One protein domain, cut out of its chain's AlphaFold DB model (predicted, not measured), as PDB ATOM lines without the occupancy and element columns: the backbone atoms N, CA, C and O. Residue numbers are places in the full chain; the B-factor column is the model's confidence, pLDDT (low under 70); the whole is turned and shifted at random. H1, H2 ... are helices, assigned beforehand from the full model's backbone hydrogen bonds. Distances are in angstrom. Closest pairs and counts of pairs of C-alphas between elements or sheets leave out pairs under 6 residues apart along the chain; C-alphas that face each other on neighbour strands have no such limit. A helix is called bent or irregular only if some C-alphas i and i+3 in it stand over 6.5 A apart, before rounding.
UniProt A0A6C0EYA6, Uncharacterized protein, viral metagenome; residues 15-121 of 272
ATOM      1  N   PHE A  15       2.269 -13.047   8.262       72.69
ATOM      2  CA  PHE A  15       2.700 -12.681   6.910       72.69
ATOM      3  C   PHE A  15       2.988 -11.180   6.758       72.69
ATOM      4  O   PHE A  15       4.071 -10.809   6.324       72.69
ATOM      5  N   THR A  16       2.082 -10.291   7.165       75.88
ATOM      6  CA  THR A  16       2.306  -8.836   7.106       75.88
ATOM      7  C   THR A  16       3.512  -8.392   7.935       75.88
ATOM      8  O   THR A  16       4.122  -7.390   7.585       75.88
ATOM      9  N   TYR A  17       3.873  -9.109   9.004       75.75
ATOM     10  CA  TYR A  17       5.083  -8.842   9.788       75.75
ATOM     11  C   TYR A  17       6.355  -9.383   9.109       75.75
ATOM     12  O   TYR A  17       7.295  -8.626   8.881       75.75
ATOM     13  N   VAL A  18       6.370 -10.660   8.712       71.81
ATOM     14  CA  VAL A  18       7.523 -11.321   8.065       71.81
ATOM     15  C   VAL A  18       7.854 -10.708   6.699       71.81
ATOM     16  O   VAL A  18       9.023 -10.559   6.356       71.81
ATOM     17  N   PHE A  19       6.839 -10.295   5.938       73.06
ATOM     18  CA  PHE A  19       6.998  -9.647   4.634       73.06
ATOM     19  C   PHE A  19       7.042  -8.106   4.721       73.06
ATOM     20  O   PHE A  19       7.089  -7.439   3.686       73.06
ATOM     21  N   LYS A  20       7.085  -7.512   5.928       70.31
ATOM     22  CA  LYS A  20       7.292  -6.063   6.129       70.31
ATOM     23  C   LYS A  20       8.764  -5.671   5.980       70.31
ATOM     24  O   LYS A  20       9.434  -5.214   6.905       70.31
ATOM     25  N   LEU A  21       9.266  -5.826   4.766       64.75
ATOM     26  CA  LEU A  21      10.582  -5.338   4.384       64.75
ATOM     27  C   LEU A  21      10.495  -3.826   4.127       64.75
ATOM     28  O   LEU A  21       9.562  -3.346   3.482       64.75
ATOM     29  N   SER A  22      11.468  -3.062   4.627       68.31
ATOM     30  CA  SER A  22      11.662  -1.684   4.164       68.31
ATOM     31  C   SER A  22      11.988  -1.696   2.667       68.31
ATOM     32  O   SER A  22      12.514  -2.690   2.173       68.31
ATOM     33  N   LYS A  23      11.707  -0.604   1.938       66.38
ATOM     34  CA  LYS A  23      11.916  -0.538   0.475       66.38
ATOM     35  C   LYS A  23      13.296  -1.052   0.046       66.38
ATOM     36  O   LYS A  23      13.368  -1.971  -0.756       66.38
ATOM     37  N   PHE A  24      14.348  -0.579   0.712       62.56
ATOM     38  CA  PHE A  24      15.718  -1.062   0.533       62.56
ATOM     39  C   PHE A  24      15.850  -2.590   0.701       62.56
ATOM     40  O   PHE A  24      16.308  -3.258  -0.215       62.56
ATOM     41  N   LYS A  25      15.350  -3.175   1.799       75.94
ATOM     42  CA  LYS A  25      15.411  -4.635   2.012       75.94
ATOM     43  C   LYS A  25      14.524  -5.438   1.050       75.94
ATOM     44  O   LYS A  25      14.789  -6.614   0.820       75.94
ATOM     45  N   GLN A  26      13.451  -4.843   0.529       81.25
ATOM     46  CA  GLN A  26      12.572  -5.477  -0.458       81.25
ATOM     47  C   GLN A  26      13.264  -5.577  -1.825       81.25
ATOM     48  O   GLN A  26      13.164  -6.607  -2.488       81.25
ATOM     49  N   GLU A  27      13.970  -4.519  -2.217       83.56
ATOM     50  CA  GLU A  27      14.782  -4.433  -3.435       83.56
ATOM     51  C   GLU A  27      15.902  -5.486  -3.431       83.56
ATOM     52  O   GLU A  27      16.000  -6.288  -4.363       83.56
ATOM     53  N   ASP A  28      16.661  -5.574  -2.335       82.94
ATOM     54  CA  ASP A  28      17.747  -6.552  -2.182       82.94
ATOM     55  C   ASP A  28      17.217  -8.000  -2.212       82.94
ATOM     56  O   ASP A  28      17.756  -8.856  -2.918       82.94
ATOM     57  N   LEU A  29      16.098  -8.280  -1.525       84.00
ATOM     58  CA  LEU A  29      15.462  -9.603  -1.551       84.00
ATOM     59  C   LEU A  29      14.960  -9.977  -2.956       84.00
ATOM     60  O   LEU A  29      15.080 -11.136  -3.367       84.00
ATOM     61  N   MET A  30      14.414  -9.016  -3.706       86.00
ATOM     62  CA  MET A  30      13.959  -9.241  -5.081       86.00
ATOM     63  C   MET A  30      15.141  -9.555  -6.008       86.00
ATOM     64  O   MET A  30      15.050 -10.483  -6.815       86.00
ATOM     65  N   ASN A  31      16.270  -8.864  -5.829       90.00
ATOM     66  CA  ASN A  31      17.512  -9.139  -6.547       90.00
ATOM     67  C   ASN A  31      18.061 -10.538  -6.218       90.00
ATOM     68  O   ASN A  31      18.321 -11.309  -7.140       90.00
ATOM     69  N   ILE A  32      18.163 -10.919  -4.940       88.44
ATOM     70  CA  ILE A  32      18.604 -12.269  -4.528       88.44
ATOM     71  C   ILE A  32      17.686 -13.354  -5.119       88.44
ATOM     72  O   ILE A  32      18.164 -14.375  -5.627       88.44
ATOM     73  N   THR A  33      16.371 -13.120  -5.115       90.25
ATOM     74  CA  THR A  33      15.382 -14.043  -5.700       90.25
ATOM     75  C   THR A  33      15.582 -14.190  -7.211       90.25
ATOM     76  O   THR A  33      15.598 -15.308  -7.730       90.25
ATOM     77  N   GLN A  34      15.791 -13.076  -7.923       92.12
ATOM     78  CA  GLN A  34      16.075 -13.074  -9.359       92.12
ATOM     79  C   GLN A  34      17.400 -13.778  -9.677       92.12
ATOM     80  O   GLN A  34      17.430 -14.608 -10.584       92.12
ATOM     81  N   TYR A  35      18.471 -13.479  -8.936       92.00
ATOM     82  CA  TYR A  35      19.780 -14.121  -9.086       92.00
ATOM     83  C   TYR A  35      19.654 -15.644  -8.955       92.00
ATOM     84  O   TYR A  35      20.092 -16.391  -9.827       92.00
ATOM     85  N   SER A  36      18.962 -16.097  -7.903       91.00
ATOM     86  CA  SER A  36      18.703 -17.517  -7.643       91.00
ATOM     87  C   SER A  36      17.969 -18.182  -8.809       91.00
ATOM     88  O   SER A  36      18.443 -19.195  -9.318       91.00
ATOM     89  N   MET A  37      16.871 -17.589  -9.291       93.88
ATOM     90  CA  MET A  37      16.122 -18.101 -10.448       93.88
ATOM     91  C   MET A  37      16.974 -18.155 -11.726       93.88
ATOM     92  O   MET A  37      16.993 -19.177 -12.412       93.88
ATOM     93  N   LEU A  38      17.700 -17.076 -12.038       93.62
ATOM     94  CA  LEU A  38      18.544 -16.990 -13.233       93.62
ATOM     95  C   LEU A  38      19.727 -17.961 -13.187       93.62
ATOM     96  O   LEU A  38      20.148 -18.432 -14.240       93.62
ATOM     97  N   SER A  39      20.229 -18.304 -11.996       93.19
ATOM     98  CA  SER A  39      21.331 -19.258 -11.824       93.19
ATOM     99  C   SER A  39      20.987 -20.692 -12.240       93.19
ATOM    100  O   SER A  39      21.876 -21.430 -12.663       93.19
ATOM    101  N   ILE A  40      19.709 -21.091 -12.184       93.94
ATOM    102  CA  ILE A  40      19.281 -22.487 -12.384       93.94
ATOM    103  C   ILE A  40      19.716 -23.013 -13.760       93.94
ATOM    104  O   ILE A  40      20.307 -24.086 -13.858       93.94
ATOM    105  N   ILE A  41      19.461 -22.247 -14.823       95.12
ATOM    106  CA  ILE A  41      19.765 -22.642 -16.206       95.12
ATOM    107  C   ILE A  41      21.281 -22.814 -16.443       95.12
ATOM    108  O   ILE A  41      21.684 -23.913 -16.836       95.12
ATOM    109  N   PRO A  42      22.147 -21.803 -16.208       94.50
ATOM    110  CA  PRO A  42      23.583 -21.942 -16.426       94.50
ATOM    111  C   PRO A  42      24.223 -22.971 -15.483       94.50
ATOM    112  O   PRO A  42      25.115 -23.688 -15.929       94.50
ATOM    113  N   VAL A  43      23.746 -23.136 -14.240       93.25
ATOM    114  CA  VAL A  43      24.240 -24.188 -13.330       93.25
ATOM    115  C   VAL A  43      23.881 -25.590 -13.837       93.25
ATOM    116  O   VAL A  43      24.752 -26.459 -13.863       93.25
ATOM    117  N   ILE A  44      22.644 -25.829 -14.294       93.31
ATOM    118  CA  ILE A  44      22.248 -27.134 -14.861       93.31
ATOM    119  C   ILE A  44      23.061 -27.451 -16.120       93.31
ATOM    120  O   ILE A  44      23.574 -28.566 -16.247       93.31
ATOM    121  N   LEU A  45      23.219 -26.479 -17.025       93.50
ATOM    122  CA  LEU A  45      24.066 -26.638 -18.209       93.50
ATOM    123  C   LEU A  45      25.505 -26.963 -17.806       93.50
ATOM    124  O   LEU A  45      26.083 -27.916 -18.320       93.50
ATOM    125  N   PHE A  46      26.068 -26.231 -16.847       92.81
ATOM    126  CA  PHE A  46      27.428 -26.446 -16.375       92.81
ATOM    127  C   PHE A  46      27.638 -27.847 -15.777       92.81
ATOM    128  O   PHE A  46      28.579 -28.542 -16.156       92.81
ATOM    129  N   VAL A  47      26.717 -28.314 -14.926       89.12
ATOM    130  CA  VAL A  47      26.731 -29.683 -14.368       89.12
ATOM    131  C   VAL A  47      26.553 -30.751 -15.457       89.12
ATOM    132  O   VAL A  47      27.110 -31.845 -15.350       89.12
ATOM    133  N   TYR A  48      25.803 -30.457 -16.521       90.06
ATOM    134  CA  TYR A  48      25.726 -31.335 -17.689       90.06
ATOM    135  C   TYR A  48      27.067 -31.389 -18.440       90.06
ATOM    136  O   TYR A  48      27.544 -32.485 -18.742       90.06
ATOM    137  N   PHE A  49      27.709 -30.243 -18.695       90.06
ATOM    138  CA  PHE A  49      29.023 -30.179 -19.340       90.06
ATOM    139  C   PHE A  49      30.083 -30.954 -18.546       90.06
ATOM    140  O   PHE A  49      30.786 -31.785 -19.126       90.06
ATOM    141  N   THR A  50      30.172 -30.762 -17.228       87.50
ATOM    142  CA  THR A  50      31.173 -31.469 -16.412       87.50
ATOM    143  C   THR A  50      30.970 -32.984 -16.461       87.50
ATOM    144  O   THR A  50      31.908 -33.721 -16.761       87.50
ATOM    145  N   LYS A  51      29.730 -33.466 -16.305       85.50
ATOM    146  CA  LYS A  51      29.411 -34.902 -16.410       85.50
ATOM    147  C   LYS A  51      29.585 -35.487 -17.814       85.50
ATOM    148  O   LYS A  51      29.823 -36.686 -17.934       85.50
ATOM    149  N   LYS A  52      29.428 -34.684 -18.871       87.69
ATOM    150  CA  LYS A  52      29.484 -35.158 -20.263       87.69
ATOM    151  C   LYS A  52      30.905 -35.224 -20.828       87.69
ATOM    152  O   LYS A  52      31.166 -36.108 -21.643       87.69
ATOM    153  N   TYR A  53      31.783 -34.301 -20.434       87.81
ATOM    154  CA  TYR A  53      33.107 -34.139 -21.051       87.81
ATOM    155  C   TYR A  53      34.281 -34.617 -20.185       87.81
ATOM    156  O   TYR A  53      35.335 -34.915 -20.746       87.81
ATOM    157  N   PHE A  54      34.138 -34.740 -18.859       85.31
ATOM    158  CA  PHE A  54      35.231 -35.247 -18.021       85.31
ATOM    159  C   PHE A  54      35.264 -36.783 -17.997       85.31
ATOM    160  O   PHE A  54      34.300 -37.403 -17.538       85.31
ATOM    161  N   PRO A  55      36.370 -37.424 -18.424       81.19
ATOM    162  CA  PRO A  55      36.457 -38.879 -18.494       81.19
ATOM    163  C   PRO A  55      36.420 -39.491 -17.092       81.19
ATOM    164  O   PRO A  55      37.073 -38.995 -16.175       81.19
ATOM    165  N   THR A  56      35.673 -40.580 -16.914       76.69
ATOM    166  CA  THR A  56      35.739 -41.395 -15.694       76.69
ATOM    167  C   THR A  56      37.086 -42.101 -15.618       76.69
ATOM    168  O   THR A  56      37.466 -42.791 -16.560       76.69
ATOM    169  N   VAL A  57      37.785 -41.941 -14.497       75.56
ATOM    170  CA  VAL A  57      39.094 -42.555 -14.250       75.56
ATOM    171  C   VAL A  57      38.910 -43.852 -13.460       75.56
ATOM    172  O   VAL A  57      38.048 -43.923 -12.584       75.56
ATOM    173  N   SER A  58      39.707 -44.867 -13.775       71.50
ATOM    174  CA  SER A  58      39.706 -46.194 -13.156       71.50
ATOM    175  C   SER A  58      40.903 -46.394 -12.217       71.50
ATOM    176  O   SER A  58      41.915 -45.700 -12.315       71.50
ATOM    177  N   GLU A  59      40.831 -47.378 -11.314       67.12
ATOM    178  CA  GLU A  59      41.939 -47.684 -10.387       67.12
ATOM    179  C   GLU A  59      43.220 -48.161 -11.094       67.12
ATOM    180  O   GLU A  59      44.313 -48.038 -10.540       67.12
ATOM    181  N   ASN A  60      43.100 -48.658 -12.329       73.38
ATOM    182  CA  ASN A  60      44.225 -49.123 -13.144       73.38
ATOM    183  C   ASN A  60      44.968 -47.979 -13.852       73.38
ATOM    184  O   ASN A  60      46.057 -48.198 -14.383       73.38
ATOM    185  N   ASP A  61      44.413 -46.764 -13.862       82.25
ATOM    186  CA  ASP A  61      45.030 -45.637 -14.550       82.25
ATOM    187  C   ASP A  61      46.225 -45.076 -13.765       82.25
ATOM    188  O   ASP A  61      46.211 -44.962 -12.529       82.25
ATOM    189  N   ALA A  62      47.266 -44.692 -14.508       83.88
ATOM    190  CA  ALA A  62      48.517 -44.173 -13.965       83.88
ATOM    191  C   ALA A  62      48.277 -42.963 -13.048       83.88
ATOM    192  O   ALA A  62      47.555 -42.034 -13.406       83.88
ATOM    193  N   SER A  63      48.929 -42.931 -11.881       80.94
ATOM    194  CA  SER A  63      48.714 -41.912 -10.838       80.94
ATOM    195  C   SER A  63      48.812 -40.472 -11.343       80.94
ATOM    196  O   SER A  63      47.998 -39.631 -10.970       80.94
ATOM    197  N   LEU A  64      49.753 -40.211 -12.253       83.88
ATOM    198  CA  LEU A  64      49.944 -38.911 -12.895       83.88
ATOM    199  C   LEU A  64      48.772 -38.525 -13.820       83.88
ATOM    200  O   LEU A  64      48.384 -37.362 -13.844       83.88
ATOM    201  N   TYR A  65      48.159 -39.481 -14.526       86.69
ATOM    202  CA  TYR A  65      46.952 -39.231 -15.322       86.69
ATOM    203  C   TYR A  65      45.756 -38.894 -14.422       86.69
ATOM    204  O   TYR A  65      45.092 -37.883 -14.650       86.69
ATOM    205  N   VAL A  66      45.534 -39.672 -13.351       86.69
ATOM    206  CA  VAL A  66      44.464 -39.399 -12.368       86.69
ATOM    207  C   VAL A  66      44.621 -37.999 -11.768       86.69
ATOM    208  O   VAL A  66      43.649 -37.247 -11.693       86.69
ATOM    209  N   PHE A  67      45.851 -37.626 -11.396       85.88
ATOM    210  CA  PHE A  67      46.174 -36.301 -10.869       85.88
ATOM    211  C   PHE A  67      45.861 -35.185 -11.875       85.88
ATOM    212  O   PHE A  67      45.119 -34.263 -11.541       85.88
ATOM    213  N   ILE A  68      46.367 -35.281 -13.110       89.38
ATOM    214  CA  ILE A  68      46.185 -34.242 -14.134       89.38
ATOM    215  C   ILE A  68      44.705 -34.054 -14.486       89.38
ATOM    216  O   ILE A  68      44.239 -32.916 -14.531       89.38
ATOM    217  N   VAL A  69      43.944 -35.138 -14.681       87.94
ATOM    218  CA  VAL A  69      42.501 -35.050 -14.974       87.94
ATOM    219  C   VAL A  69      41.752 -34.362 -13.828       87.94
ATOM    220  O   VAL A  69      40.933 -33.478 -14.075       87.94
ATOM    221  N   THR A  70      42.074 -34.711 -12.580       87.50
ATOM    222  CA  THR A  70      41.454 -34.123 -11.379       87.50
ATOM    223  C   THR A  70      41.824 -32.643 -11.217       87.50
ATOM    224  O   THR A  70      40.967 -31.818 -10.906       87.50
ATOM    225  N   PHE A  71      43.077 -32.270 -11.491       88.62
ATOM    226  CA  PHE A  71      43.538 -30.881 -11.444       88.62
ATOM    227  C   PHE A  71      42.861 -30.008 -12.514       88.62
ATOM    228  O   PHE A  71      42.380 -28.916 -12.209       88.62
ATOM    229  N   ILE A  72      42.760 -30.507 -13.753       91.62
ATOM    230  CA  ILE A  72      42.056 -29.819 -14.846       91.62
ATOM    231  C   ILE A  72      40.560 -29.674 -14.525       91.62
ATOM    232  O   ILE A  72      39.988 -28.620 -14.799       91.62
ATOM    233  N   GLU A  73      39.934 -30.679 -13.901       88.75
ATOM    234  CA  GLU A  73      38.539 -30.599 -13.437       88.75
ATOM    235  C   GLU A  73      38.347 -29.463 -12.424       88.75
ATOM    236  O   GLU A  73      37.451 -28.639 -12.605       88.75
ATOM    237  N   ILE A  74      39.223 -29.334 -11.421       87.88
ATOM    238  CA  ILE A  74      39.156 -28.242 -10.432       87.88
ATOM    239  C   ILE A  74      39.340 -26.868 -11.100       87.88
ATOM    240  O   ILE A  74      38.568 -25.945 -10.827       87.88
ATOM    241  N   MET A  75      40.312 -26.721 -12.006       91.06
ATOM    242  CA  MET A  75      40.525 -25.462 -12.737       91.06
ATOM    243  C   MET A  75      39.305 -25.086 -13.593       91.06
ATOM    244  O   MET A  75      38.856 -23.939 -13.564       91.06
ATOM    245  N   PHE A  76      38.723 -26.057 -14.302       91.62
ATOM    246  CA  PHE A  76      37.505 -25.858 -15.089       91.62
ATOM    247  C   PHE A  76      36.298 -25.493 -14.212       91.62
ATOM    248  O   PHE A  76      35.514 -24.627 -14.594       91.62
ATOM    249  N   MET A  77      36.165 -26.093 -13.024       88.88
ATOM    250  CA  MET A  77      35.119 -25.751 -12.053       88.88
ATOM    251  C   MET A  77      35.204 -24.289 -11.594       88.88
ATOM    252  O   MET A  77      34.201 -23.577 -11.643       88.88
ATOM    253  N   ILE A  78      36.394 -23.818 -11.208       89.25
ATOM    254  CA  ILE A  78      36.605 -22.433 -10.747       89.25
ATOM    255  C   ILE A  78      36.281 -21.429 -11.864       89.25
ATOM    256  O   ILE A  78      35.531 -20.474 -11.650       89.25
ATOM    257  N   VAL A  79      36.793 -21.672 -13.075       91.88
ATOM    258  CA  VAL A  79      36.516 -20.836 -14.256       91.88
ATOM    259  C   VAL A  79      35.029 -20.876 -14.633       91.88
ATOM    260  O   VAL A  79      34.451 -19.849 -14.990       91.88
ATOM    261  N   GLY A  80      34.381 -22.033 -14.500       91.56
ATOM    262  CA  GLY A  80      32.952 -22.209 -14.746       91.56
ATOM    263  C   GLY A  80      32.072 -21.335 -13.857       91.56
ATOM    264  O   GLY A  80      31.200 -20.639 -14.370       91.56
ATOM    265  N   ILE A  81      32.337 -21.301 -12.547       90.06
ATOM    266  CA  ILE A  81      31.601 -20.449 -11.592       90.06
ATOM    267  C   ILE A  81      31.741 -18.970 -11.961       90.06
ATOM    268  O   ILE A  81      30.744 -18.250 -11.979       90.06
ATOM    269  N   PHE A  82      32.954 -18.532 -12.311       90.69
ATOM    270  CA  PHE A  82      33.208 -17.163 -12.762       90.69
ATOM    271  C   PHE A  82      32.387 -16.801 -14.013       90.69
ATOM    272  O   PHE A  82      31.804 -15.719 -14.080       90.69
ATOM    273  N   PHE A  83      32.271 -17.711 -14.987       92.31
ATOM    274  CA  PHE A  83      31.410 -17.487 -16.152       92.31
ATOM    275  C   PHE A  83      29.913 -17.510 -15.813       92.31
ATOM    276  O   PHE A  83      29.172 -16.706 -16.372       92.31
ATOM    277  N   ILE A  84      29.459 -18.376 -14.900       92.69
ATOM    278  CA  ILE A  84      28.055 -18.412 -14.448       92.69
ATOM    279  C   ILE A  84      27.671 -17.077 -13.798       92.69
ATOM    280  O   ILE A  84      26.673 -16.479 -14.200       92.69
ATOM    281  N   ASP A  85      28.483 -16.581 -12.860       90.88
ATOM    282  CA  ASP A  85      28.308 -15.258 -12.248       90.88
ATOM    283  C   ASP A  85      28.246 -14.161 -13.325       90.88
ATOM    284  O   ASP A  85      27.305 -13.364 -13.359       90.88
ATOM    285  N   ARG A  86      29.185 -14.174 -14.282       91.12
ATOM    286  CA  ARG A  86      29.233 -13.172 -15.354       91.12
ATOM    287  C   ARG A  86      28.012 -13.208 -16.278       91.12
ATOM    288  O   ARG A  86      27.597 -12.152 -16.755       91.12
ATOM    289  N   ILE A  87      27.438 -14.387 -16.525       92.62
ATOM    290  CA  ILE A  87      26.204 -14.567 -17.307       92.62
ATOM    291  C   ILE A  87      24.992 -14.012 -16.550       92.62
ATOM    292  O   ILE A  87      24.158 -13.343 -17.158       92.62
ATOM    293  N   ILE A  88      24.893 -14.244 -15.237       91.75
ATOM    294  CA  ILE A  88      23.775 -13.733 -14.427       91.75
ATOM    295  C   ILE A  88      23.872 -12.206 -14.293       91.75
ATOM    296  O   ILE A  88      22.898 -11.507 -14.563       91.75
ATOM    297  N   ASN A  89      25.062 -11.679 -13.985       90.12
ATOM    298  CA  ASN A  89      25.333 -10.242 -13.858       90.12
ATOM    299  C   ASN A  89      25.182  -9.446 -15.174       90.12
ATOM    300  O   ASN A  89      25.153  -8.216 -15.141       90.12
ATOM    301  N   TYR A  90      25.084 -10.111 -16.331       90.38
ATOM    302  CA  TYR A  90      24.743  -9.463 -17.605       90.38
ATOM    303  C   TYR A  90      23.252  -9.089 -17.698       90.38
ATOM    304  O   TYR A  90      22.889  -8.168 -18.432       90.38
ATOM    305  N   ILE A  91      22.380  -9.781 -16.960       88.81
ATOM    306  CA  ILE A  91      20.939  -9.520 -16.959       88.81
ATOM    307  C   ILE A  91      20.645  -8.417 -15.925       88.81
ATOM    308  O   ILE A  91      21.000  -8.574 -14.756       88.81
ATOM    309  N   PRO A  92      19.996  -7.300 -16.311       86.69
ATOM    310  CA  PRO A  92      19.679  -6.226 -15.376       86.69
ATOM    311  C   PRO A  92      18.675  -6.691 -14.316       86.69
ATOM    312  O   PRO A  92      17.805  -7.532 -14.564       86.69
ATOM    313  N   THR A  93      18.772  -6.116 -13.121       89.50
ATOM    314  CA  THR A  93      17.886  -6.474 -12.014       89.50
ATOM    315  C   THR A  93      16.510  -5.823 -12.139       89.50
ATOM    316  O   THR A  93      16.379  -4.693 -12.613       89.50
ATOM    317  N   TYR A  94      15.471  -6.492 -11.637       81.31
ATOM    318  CA  TYR A  94      14.120  -5.928 -11.557       81.31
ATOM    319  C   TYR A  94      14.039  -4.705 -10.631       81.31
ATOM    320  O   TYR A  94      13.179  -3.850 -10.827       81.31
ATOM    321  N   SER A  95      14.940  -4.593  -9.647       78.94
ATOM    322  CA  SER A  95      15.046  -3.414  -8.781       78.94
ATOM    323  C   SER A  95      15.768  -2.224  -9.433       78.94
ATOM    324  O   SER A  95      15.750  -1.132  -8.864       78.94
ATOM    325  N   GLY A  96      16.489  -2.415 -10.543       79.25
ATOM    326  CA  GLY A  96      17.366  -1.392 -11.131       79.25
ATOM    327  C   GLY A  96      18.666  -1.111 -10.355       79.25
ATOM    328  O   GLY A  96      19.485  -0.317 -10.808       79.25
ATOM    329  N   LYS A  97      18.890  -1.770  -9.211       82.06
ATOM    330  CA  LYS A  97      20.162  -1.771  -8.467       82.06
ATOM    331  C   LYS A  97      21.008  -2.971  -8.856       82.06
ATOM    332  O   LYS A  97      20.469  -4.071  -8.932       82.06
ATOM    333  N   TYR A  98      22.313  -2.795  -9.035       81.38
ATOM    334  CA  TYR A  98      23.227  -3.918  -9.258       81.38
ATOM    335  C   TYR A  98      23.127  -4.970  -8.145       81.38
ATOM    336  O   TYR A  98      22.770  -4.659  -7.007       81.38
ATOM    337  N   TYR A  99      23.446  -6.217  -8.491       82.00
ATOM    338  CA  TYR A  99      23.633  -7.276  -7.508       82.00
ATOM    339  C   TYR A  99      24.726  -6.884  -6.502       82.00
ATOM    340  O   TYR A  99      25.688  -6.194  -6.850       82.00
ATOM    341  N   GLU A 100      24.567  -7.306  -5.248       79.56
ATOM    342  CA  GLU A 100      25.549  -7.041  -4.198       79.56
ATOM    343  C   GLU A 100      26.887  -7.724  -4.530       79.56
ATOM    344  O   GLU A 100      26.919  -8.818  -5.096       79.56
ATOM    345  N   THR A 101      28.008  -7.072  -4.214       76.56
ATOM    346  CA  THR A 101      29.346  -7.548  -4.594       76.56
ATOM    347  C   THR A 101      29.726  -8.798  -3.808       76.56
ATOM    348  O   THR A 101      30.165  -8.718  -2.659       76.56
ATOM    349  N   ILE A 102      29.579  -9.960  -4.439       75.19
ATOM    350  CA  ILE A 102      29.849 -11.252  -3.814       75.19
ATOM    351  C   ILE A 102      31.361 -11.524  -3.784       75.19
ATOM    352  O   ILE A 102      32.051 -11.401  -4.797       75.19
ATOM    353  N   ASN A 103      31.900 -11.941  -2.633       83.12
ATOM    354  CA  ASN A 103      33.306 -12.333  -2.537       83.12
ATOM    355  C   ASN A 103      33.521 -13.736  -3.134       83.12
ATOM    356  O   ASN A 103      33.357 -14.758  -2.458       83.12
ATOM    357  N   LEU A 104      33.906 -13.774  -4.414       80.69
ATOM    358  CA  LEU A 104      34.174 -15.007  -5.160       80.69
ATOM    359  C   LEU A 104      35.217 -15.905  -4.471       80.69
ATOM    360  O   LEU A 104      35.055 -17.123  -4.466       80.69
ATOM    361  N   THR A 105      36.244 -15.333  -3.830       82.75
ATOM    362  CA  THR A 105      37.290 -16.097  -3.127       82.75
ATOM    363  C   THR A 105      36.715 -16.915  -1.971       82.75
ATOM    364  O   THR A 105      37.052 -18.088  -1.818       82.75
ATOM    365  N   THR A 106      35.802 -16.336  -1.185       86.38
ATOM    366  CA  THR A 106      35.113 -17.052  -0.099       86.38
ATOM    367  C   THR A 106      34.213 -18.164  -0.642       86.38
ATOM    368  O   THR A 106      34.196 -19.267  -0.092       86.38
ATOM    369  N   ILE A 107      33.505 -17.910  -1.750       86.94
ATOM    370  CA  ILE A 107      32.632 -18.906  -2.388       86.94
ATOM    371  C   ILE A 107      33.421 -20.094  -2.935       86.94
ATOM    372  O   ILE A 107      32.971 -21.225  -2.771       86.94
ATOM    373  N   ILE A 108      34.596 -19.876  -3.534       87.12
ATOM    374  CA  ILE A 108      35.424 -20.955  -4.097       87.12
ATOM    375  C   ILE A 108      35.771 -22.012  -3.034       87.12
ATOM    376  O   ILE A 108      35.686 -23.204  -3.320       87.12
ATOM    377  N   ILE A 109      36.084 -21.606  -1.799       84.50
ATOM    378  CA  ILE A 109      36.404 -22.537  -0.701       84.50
ATOM    379  C   ILE A 109      35.190 -23.418  -0.360       84.50
ATOM    380  O   ILE A 109      35.299 -24.645  -0.316       84.50
ATOM    381  N   VAL A 110      34.020 -22.799  -0.165       88.50
ATOM    382  CA  VAL A 110      32.767 -23.511   0.151       88.50
ATOM    383  C   VAL A 110      32.341 -24.413  -1.011       88.50
ATOM    384  O   VAL A 110      31.905 -25.545  -0.791       88.50
ATOM    385  N   PHE A 111      32.516 -23.951  -2.250       86.12
ATOM    386  CA  PHE A 111      32.218 -24.723  -3.451       86.12
ATOM    387  C   PHE A 111      33.103 -25.968  -3.572       86.12
ATOM    388  O   PHE A 111      32.580 -27.045  -3.843       86.12
ATOM    389  N   ILE A 112      34.421 -25.853  -3.359       83.19
ATOM    390  CA  ILE A 112      35.342 -27.000  -3.443       83.19
ATOM    391  C   ILE A 112      34.957 -28.068  -2.409       83.19
ATOM    392  O   ILE A 112      34.895 -29.252  -2.746       83.19
ATOM    393  N   LEU A 113      34.612 -27.660  -1.183       83.19
ATOM    394  CA  LEU A 113      34.116 -28.575  -0.151       83.19
ATOM    395  C   LEU A 113      32.800 -29.255  -0.574       83.19
ATOM    396  O   LEU A 113      32.675 -30.476  -0.490       83.19
ATOM    397  N   PHE A 114      31.832 -28.487  -1.080       86.44
ATOM    398  CA  PHE A 114      30.558 -29.019  -1.571       86.44
ATOM    399  C   PHE A 114      30.737 -29.993  -2.750       86.44
ATOM    400  O   PHE A 114      30.055 -31.019  -2.826       86.44
ATOM    401  N   MET A 115      31.671 -29.696  -3.655       82.56
ATOM    402  CA  MET A 115      32.007 -30.510  -4.823       82.56
ATOM    403  C   MET A 115      32.671 -31.836  -4.426       82.56
ATOM    404  O   MET A 115      32.274 -32.877  -4.950       82.56
ATOM    405  N   LEU A 116      33.582 -31.821  -3.444       77.88
ATOM    406  CA  LEU A 116      34.198 -33.024  -2.866       77.88
ATOM    407  C   LEU A 116      33.158 -33.990  -2.270       77.88
ATOM    408  O   LEU A 116      33.278 -35.203  -2.433       77.88
ATOM    409  N   ILE A 117      32.125 -33.450  -1.615       79.12
ATOM    410  CA  ILE A 117      31.043 -34.231  -0.993       79.12
ATOM    411  C   ILE A 117      30.061 -34.765  -2.052       79.12
ATOM    412  O   ILE A 117      29.652 -35.925  -2.003       79.12
ATOM    413  N   THR A 118      29.676 -33.922  -3.014       77.62
ATOM    414  CA  THR A 118      28.511 -34.166  -3.884       77.62
ATOM    415  C   THR A 118      28.866 -34.841  -5.212       77.62
ATOM    416  O   THR A 118      28.056 -35.587  -5.773       77.62
ATOM    417  N   HIS A 119      30.056 -34.591  -5.767       76.25
ATOM    418  CA  HIS A 119      30.401 -35.046  -7.114       76.25
ATOM    419  C   HIS A 119      31.057 -36.434  -7.090       76.25
ATOM    420  O   HIS A 119      32.279 -36.559  -7.071       76.25
ATOM    421  N   GLY A 120      30.242 -37.497  -7.129       73.25
ATOM    422  CA  GLY A 120      30.707 -38.893  -7.033       73.25
ATOM    423  C   GLY A 120      31.899 -39.242  -7.940       73.25
ATOM    424  O   GLY A 120      32.887 -39.792  -7.467       73.25
ATOM    425  N   GLY A 121      31.877 -38.816  -9.208       73.00
ATOM    426  CA  GLY A 121      32.981 -39.073 -10.144       73.00
ATOM    427  C   GLY A 121      34.308 -38.394  -9.776       73.00
ATOM    428  O   GLY A 121      35.362 -38.913 -10.135       73.00
TER     429      GLY A 121
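What this domain is: This is residues 15 to 121 of the 272 residues of an uncharacterized protein of viral metagenome (UniProt A0A6C0EYA6). This is a long, loose helical hairpin: H2b, the second arm of the bent helix H2, runs out beside H3, which comes back the opposite way. The first arm, H2a, extends the rod past the end of H3, while H4 crosses near H3 at a steep angle; residues 15 to 20 and 59 to 64 stick out. The printed part has 107 residues with four named helices, H1 to H4 in chain order, and no named strand: all helix. It is loose, with a radius of gyration of the C-alphas of 18.3 A, and spans 61 by 27 by 23 A.

How they stand to each other: Start at H1, residues 15 to 18, which touches no helix. H2, residues 23 to 53, was assigned as one helix by its hydrogen bonds but is bent: C-alphas 38 and 41 are 6.5 A apart, and its arms H2a, residues 23 to 38, and H2b, residues 41 to 53, stand at a shallow tilt of 30 degrees. H2b and H3, residues 63 to 88, touch as a hairpin, opposite ways at a shallow tilt of 18 degrees; their closest C-alphas, of Pro 42 and Ile 84, are 6.0 A apart. H2a and H3 are close but not clearly touching, closest at the C-alphas of Leu 38 and Ile 88, 6.3 A. So are H3 and H4, residues 104 to 118, at a steep tilt of 53 degrees, closest at C-alphas 78 and 108, 6.9 A. H2b and H4 are apart. Every O i to N i+4 pair is within hydrogen-bond range in H2a, H2b and H3, and 9 of 11 in H4; H1 is too short for one.

Where its parts are: Find C-alpha 15 at (2.700, -12.681, 6.910), where H1 begins. H2a measures 22.4 A, H2b 18.3 A and H3 37.8 A. H4 runs 20.0 A to C-alpha 118 at (28.511, -34.166, -3.884).

The domain as a whole: The farthest C-alphas, of Thr 16 and Ala 62, are 61.9 A apart. The printed part has no cut; the link from H3 to H4, residues 89 to 103, is long. Look for pLDDT under 70 at residues 21 to 24 and 59.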